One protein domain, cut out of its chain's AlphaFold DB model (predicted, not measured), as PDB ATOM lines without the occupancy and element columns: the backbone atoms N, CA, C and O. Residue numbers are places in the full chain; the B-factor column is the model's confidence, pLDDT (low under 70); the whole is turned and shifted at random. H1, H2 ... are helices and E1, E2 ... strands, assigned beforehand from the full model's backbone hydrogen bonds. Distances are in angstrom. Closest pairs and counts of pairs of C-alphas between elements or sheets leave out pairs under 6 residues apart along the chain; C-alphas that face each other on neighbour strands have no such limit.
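Overview. This is residues 10 to 52 of the 270 residues of an uncharacterized protein of Amycolatopsis rubida (UniProt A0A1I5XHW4). Two small antiparallel hairpins, E1 with E2 and E3 with E4, follow each other along the chain, with a short helix of 6 residues, H1, at one end of the longest axis and the loop of residues 22 to 27 at the other. After E4, residues 41 to 52 run on as a long stretch with no named element. The printed part has 43 residues, with one named helix and four named strands in the order H1, E1, E2, E3, E4; the class is mixed, helices and strands, though under half of the residues are in named elements. The whole is compact, with a radius of gyration of the C-alphas of 9.2 A, and rounded, spanning 26 by 23 by 17 A.

Along the chain. Find C-alpha 19 at (-48.566, -29.662, -35.184); there E1 begins, residues 19 to 21, 7.3 A from first to last C-alpha. Its partner E2 is residues 28 to 30, 7.4 A long. Look next at E3, residues 33 to 35, 6.7 A long, and at E4, residues 38 to 40, 6.3 A long, which ends with C-alpha 40 at (-44.374, -35.357, -41.561). Go back to C-alpha 10 at (-32.773, -28.286, -29.804) for the beginning of H1, residues 10 to 15, 8.6 A long.

Arrangement. Begin with the hairpin of E1 and E2, antiparallel at 145 degrees between their directions; C-alphas 21 and 28 face each other at 4.0 A, and N 29 and O 20 are within hydrogen-bond range at 2.9 A. In the hairpin of E3 and E4, antiparallel at 134 degrees, C-alphas 34 and 39 face each other at 4.7 A; check N 33 and O 40 at 3.0 A and N 38 and O 35 at 2.9 A, both within hydrogen-bond range. Between the hairpins, E1 and E4 are near each other, with 6 pairs of C-alphas within 10 A. E2 and E4 are only just apart, their closest C-alphas 8.0 A from each other. E2 and E3 are apart, though a tight link of 2 residues joins them. For H1, look at Ala 15: its C-alpha and that of Gly 33, the closest of H1 and E3, are 7.0 A apart. H1 is apart from E2, and only just apart from E4, at 8.0 A. In H1 every O i to N i+4 pair is within hydrogen-bond range.

Size, cuts and confidence. The two C-alphas farthest apart are those of Pro 10 and Gly 26, at 26.7 A. The printed part has no cut and no long link; the link from E1 to E2, 6 residues, is short, and the others are tight. The C-alphas of residues 41 to 52 lie 3 to 13 A from the mean of all C-alphas. The mean pLDDT of the printed part is 90.1, and no printed residue is under 70.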
ATOM      1  N   PRO A  10     -32.031 -29.374 -29.156       85.62
ATOM      2  CA  PRO A  10     -32.773 -28.286 -29.804       85.62
ATOM      3  C   PRO A  10     -33.526 -28.714 -31.073       85.62
ATOM      4  O   PRO A  10     -34.655 -28.289 -31.299       85.62
ATOM      5  N   CYS A  11     -32.914 -29.581 -31.882       85.56
ATOM      6  CA  CYS A  11     -33.474 -30.111 -33.121       85.56
ATOM      7  C   CYS A  11     -34.703 -30.980 -32.824       85.56
ATOM      8  O   CYS A  11     -35.753 -30.832 -33.449       85.56
ATOM      9  N   PHE A  12     -34.585 -31.854 -31.820       86.00
ATOM     10  CA  PHE A  12     -35.694 -32.648 -31.311       86.00
ATOM     11  C   PHE A  12     -36.814 -31.756 -30.776       86.00
ATOM     12  O   PHE A  12     -37.972 -31.955 -31.131       86.00
ATOM     13  N   ASP A  13     -36.470 -30.763 -29.955       84.12
ATOM     14  CA  ASP A  13     -37.414 -29.839 -29.328       84.12
ATOM     15  C   ASP A  13     -38.189 -29.019 -30.365       84.12
ATOM     16  O   ASP A  13     -39.393 -28.826 -30.206       84.12
ATOM     17  N   ALA A  14     -37.527 -28.584 -31.439       86.31
ATOM     18  CA  ALA A  14     -38.169 -27.919 -32.566       86.31
ATOM     19  C   ALA A  14     -39.135 -28.860 -33.303       86.31
ATOM     20  O   ALA A  14     -40.283 -28.487 -33.539       86.31
ATOM     21  N   ALA A  15     -38.713 -30.092 -33.600       86.81
ATOM     22  CA  ALA A  15     -39.537 -31.067 -34.312       86.81
ATOM     23  C   ALA A  15     -40.815 -31.439 -33.535       86.81
ATOM     24  O   ALA A  15     -41.908 -31.477 -34.096       86.81
ATOM     25  N   VAL A  16     -40.718 -31.638 -32.216       88.31
ATOM     26  CA  VAL A  16     -41.873 -32.005 -31.370       88.31
ATOM     27  C   VAL A  16     -42.786 -30.829 -30.995       88.31
ATOM     28  O   VAL A  16     -43.668 -30.985 -30.145       88.31
ATOM     29  N   ARG A  17     -42.585 -29.655 -31.605       87.12
ATOM     30  CA  ARG A  17     -43.484 -28.492 -31.508       87.12
ATOM     31  C   ARG A  17     -44.358 -28.307 -32.749       87.12
ATOM     32  O   ARG A  17     -45.295 -27.516 -32.694       87.12
ATOM     33  N   ILE A  18     -44.077 -29.020 -33.839       89.31
ATOM     34  CA  ILE A  18     -44.819 -28.886 -35.093       89.31
ATOM     35  C   ILE A  18     -46.096 -29.728 -35.015       89.31
ATOM     36  O   ILE A  18     -46.038 -30.955 -34.931       89.31
ATOM     37  N   PHE A  19     -47.242 -29.055 -35.070       91.25
ATOM     38  CA  PHE A  19     -48.566 -29.662 -35.184       91.25
ATOM     39  C   PHE A  19     -49.237 -29.215 -36.472       91.25
ATOM     40  O   PHE A  19     -49.148 -28.045 -36.842       91.25
ATOM     41  N   GLY A  20     -49.930 -30.141 -37.123       92.56
ATOM     42  CA  GLY A  20     -50.760 -29.829 -38.275       92.56
ATOM     43  C   GLY A  20     -51.119 -31.067 -39.080       92.56
ATOM     44  O   GLY A  20     -50.864 -32.203 -38.674       92.56
ATOM     45  N   THR A  21     -51.714 -30.835 -40.243       95.81
ATOM     46  CA  THR A  21     -52.093 -31.885 -41.188       95.81
ATOM     47  C   THR A  21     -50.856 -32.484 -41.849       95.81
ATOM     48  O   THR A  21     -50.097 -31.787 -42.521       95.81
ATOM     49  N   CYS A  22     -50.647 -33.787 -41.673       94.75
ATOM     50  CA  CYS A  22     -49.537 -34.491 -42.306       94.75
ATOM     51  C   CYS A  22     -49.719 -34.529 -43.835       94.75
ATOM     52  O   CYS A  22     -50.739 -35.044 -44.294       94.75
ATOM     53  N   PRO A  23     -48.732 -34.105 -44.643       93.50
ATOM     54  CA  PRO A  23     -48.844 -34.163 -46.101       93.50
ATOM     55  C   PRO A  23     -48.771 -35.592 -46.663       93.50
ATOM     56  O   PRO A  23     -49.193 -35.820 -47.789       93.50
ATOM     57  N   GLY A  24     -48.254 -36.562 -45.897       91.38
ATOM     58  CA  GLY A  24     -48.176 -37.964 -46.322       91.38
ATOM     59  C   GLY A  24     -49.470 -38.757 -46.112       91.38
ATOM     60  O   GLY A  24     -49.825 -39.573 -46.953       91.38
ATOM     61  N   CYS A  25     -50.178 -38.531 -44.999       94.00
ATOM     62  CA  CYS A  25     -51.372 -39.310 -44.639       94.00
ATOM     63  C   CYS A  25     -52.641 -38.484 -44.383       94.00
ATOM     64  O   CYS A  25     -53.686 -39.062 -44.103       94.00
ATOM     65  N   GLY A  26     -52.575 -37.152 -44.429       93.50
ATOM     66  CA  GLY A  26     -53.725 -36.261 -44.242       93.50
ATOM     67  C   GLY A  26     -54.241 -36.124 -42.804       93.50
ATOM     68  O   GLY A  26     -55.195 -35.389 -42.576       93.50
ATOM     69  N   VAL A  27     -53.637 -36.798 -41.820       93.12
ATOM     70  CA  VAL A  27     -54.080 -36.740 -40.415       93.12
ATOM     71  C   VAL A  27     -53.502 -35.511 -39.712       93.12
ATOM     72  O   VAL A  27     -52.293 -35.273 -39.786       93.12
ATOM     73  N   GLU A  28     -54.340 -34.761 -38.995       93.12
ATOM     74  CA  GLU A  28     -53.917 -33.645 -38.142       93.12
ATOM     75  C   GLU A  28     -53.329 -34.154 -36.823       93.12
ATOM     76  O   GLU A  28     -54.033 -34.743 -36.000       93.12
ATOM     77  N   ARG A  29     -52.013 -33.984 -36.640       92.69
ATOM     78  CA  ARG A  29     -51.271 -34.552 -35.505       92.69
ATOM     79  C   ARG A  29     -49.862 -33.963 -35.357       92.69
ATOM     80  O   ARG A  29     -49.522 -32.989 -36.030       92.69
ATOM     81  N   LEU A  30     -49.035 -34.534 -34.474       92.75
ATOM     82  CA  LEU A  30     -47.641 -34.108 -34.323       92.75
ATOM     83  C   LEU A  30     -46.825 -34.522 -35.558       92.75
ATOM     84  O   LEU A  30     -46.898 -35.676 -35.999       92.75
ATOM     85  N   LEU A  31     -45.994 -33.611 -36.067       93.81
ATOM     86  CA  LEU A  31     -45.139 -33.822 -37.240       93.81
ATOM     87  C   LEU A  31     -43.642 -33.822 -36.863       93.81
ATOM     88  O   LEU A  31     -42.908 -32.916 -37.258       93.81
ATOM     89  N   PRO A  32     -43.161 -34.805 -36.072       90.75
ATOM     90  CA  PRO A  32     -41.783 -34.818 -35.582       90.75
ATOM     91  C   PRO A  32     -40.774 -35.325 -36.623       90.75
ATOM     92  O   PRO A  32     -39.570 -35.269 -36.380       90.75
ATOM     93  N   GLY A  33     -41.248 -35.900 -37.730       88.94
ATOM     94  CA  GLY A  33     -40.410 -36.438 -38.790       88.94
ATOM     95  C   GLY A  33     -40.136 -35.408 -39.875       88.94
ATOM     96  O   GLY A  33     -40.895 -34.456 -40.049       88.94
ATOM     97  N   LEU A  34     -39.067 -35.624 -40.635       89.19
ATOM     98  CA  LEU A  34     -38.709 -34.786 -41.772       89.19
ATOM     99  C   LEU A  34     -38.423 -35.674 -42.985       89.19
ATOM    100  O   LEU A  34     -37.489 -36.474 -42.956       89.19
ATOM    101  N   THR A  35     -39.195 -35.503 -44.056       87.50
ATOM    102  CA  THR A  35     -39.025 -36.235 -45.319       87.50
ATOM    103  C   THR A  35     -38.849 -35.232 -46.447       87.50
ATOM    104  O   THR A  35     -39.708 -34.380 -46.653       87.50
ATOM    105  N   ALA A  36     -37.717 -35.298 -47.158       85.69
ATOM    106  CA  ALA A  36     -37.369 -34.358 -48.235       85.69
ATOM    107  C   ALA A  36     -37.531 -32.868 -47.840       85.69
ATOM    108  O   ALA A  36     -37.990 -32.049 -48.628       85.69
ATOM    109  N   GLY A  37     -37.192 -32.525 -46.591       84.94
ATOM    110  CA  GLY A  37     -37.317 -31.162 -46.056       84.94
ATOM    111  C   GLY A  37     -38.725 -30.762 -45.602       84.94
ATOM    112  O   GLY A  37     -38.902 -29.652 -45.112       84.94
ATOM    113  N   THR A  38     -39.713 -31.653 -45.703       90.19
ATOM    114  CA  THR A  38     -41.095 -31.405 -45.274       90.19
ATOM    115  C   THR A  38     -41.395 -32.126 -43.962       90.19
ATOM    116  O   THR A  38     -41.054 -33.300 -43.804       90.19
ATOM    117  N   ALA A  39     -42.039 -31.432 -43.019       92.75
ATOM    118  CA  ALA A  39     -42.457 -32.025 -41.750       92.75
ATOM    119  C   ALA A  39     -43.584 -33.045 -41.974       92.75
ATOM    120  O   ALA A  39     -44.587 -32.753 -42.628       92.75
ATOM    121  N   VAL A  40     -43.427 -34.244 -41.420       94.19
ATOM    122  CA  VAL A  40     -44.374 -35.357 -41.561       94.19
ATOM    123  C   VAL A  40     -44.626 -36.032 -40.215       94.19
ATOM    124  O   VAL A  40     -43.841 -35.908 -39.270       94.19
ATOM    125  N   CYS A  41     -45.734 -36.763 -40.115       93.31
ATOM    126  CA  CYS A  41     -46.072 -37.481 -38.894       93.31
ATOM    127  C   CYS A  41     -45.091 -38.626 -38.614       93.31
ATOM    128  O   CYS A  41     -44.358 -39.089 -39.491       93.31
ATOM    129  N   ARG A  42     -45.120 -39.115 -37.371       91.94
ATOM    130  CA  ARG A  42     -44.252 -40.211 -36.930       91.94
ATOM    131  C   ARG A  42     -44.381 -41.477 -37.784       91.94
ATOM    132  O   ARG A  42     -43.372 -42.121 -38.024       91.94
ATOM    133  N   ASP A  43     -45.582 -41.806 -38.259       91.94
ATOM    134  CA  ASP A  43     -45.828 -43.051 -38.993       91.94
ATOM    135  C   ASP A  43     -45.269 -42.951 -40.420       91.94
ATOM    136  O   ASP A  43     -44.537 -43.834 -40.857       91.94
ATOM    137  N   CYS A  44     -45.500 -41.824 -41.105       91.56
ATOM    138  CA  CYS A  44     -44.928 -41.552 -42.429       91.56
ATOM    139  C   CYS A  44     -43.396 -41.428 -42.414       91.56
ATOM    140  O   CYS A  44     -42.758 -41.680 -43.431       91.56
ATOM    141  N   ALA A  45     -42.807 -41.032 -41.284       89.81
ATOM    142  CA  ALA A  45     -41.356 -40.985 -41.102       89.81
ATOM    143  C   ALA A  45     -40.744 -42.299 -40.584       89.81
ATOM    144  O   ALA A  45     -39.533 -42.348 -40.385       89.81
ATOM    145  N   GLY A  46     -41.540 -43.342 -40.309       90.06
ATOM    146  CA  GLY A  46     -41.035 -44.598 -39.736       90.06
ATOM    147  C   GLY A  46     -40.533 -44.479 -38.287       90.06
ATOM    148  O   GLY A  46     -39.744 -45.298 -37.823       90.06
ATOM    149  N   ILE A  47     -40.972 -43.463 -37.538       88.00
ATOM    150  CA  ILE A  47     -40.537 -43.212 -36.159       88.00
ATOM    151  C   ILE A  47     -41.310 -44.120 -35.188       88.00
ATOM    152  O   ILE A  47     -42.474 -43.883 -34.838       88.00
ATOM    153  N   ALA A  48     -40.618 -45.129 -34.650       86.88
ATOM    154  CA  ALA A  48     -41.169 -46.080 -33.678       86.88
ATOM    155  C   ALA A  48     -41.521 -45.453 -32.310       86.88
ATOM    156  O   ALA A  48     -42.339 -45.991 -31.558       86.88
ATOM    157  N   ARG A  49     -40.947 -44.291 -31.976       86.50
ATOM    158  CA  ARG A  49     -41.210 -43.591 -30.710       86.50
ATOM    159  C   ARG A  49     -42.637 -43.043 -30.653       86.50
ATOM    160  O   ARG A  49     -43.046 -42.274 -31.515       86.50
ATOM    161  N   SER A  50     -43.363 -43.370 -29.582       87.38
ATOM    162  CA  SER A  50     -44.664 -42.760 -29.283       87.38
ATOM    163  C   SER A  50     -44.519 -41.375 -28.645       87.38
ATOM    164  O   SER A  50     -43.673 -41.167 -27.770       87.38
ATOM    165  N   PHE A  51     -45.385 -40.455 -29.073       89.50
ATOM    166  CA  PHE A  51     -45.528 -39.093 -28.543       89.50
ATOM    167  C   PHE A  51     -46.874 -38.879 -27.839       89.50
ATOM    168  O   PHE A  51     -47.238 -37.756 -27.507       89.50
ATOM    169  N   THR A  52     -47.617 -39.955 -27.595       92.31
ATOM    170  CA  THR A  52     -48.934 -39.919 -26.959       92.31
ATOM    171  C   THR A  52     -48.779 -39.801 -25.446       92.31
ATOM    172  O   THR A  52     -48.118 -40.624 -24.806       92.31
TER     173      THR A  52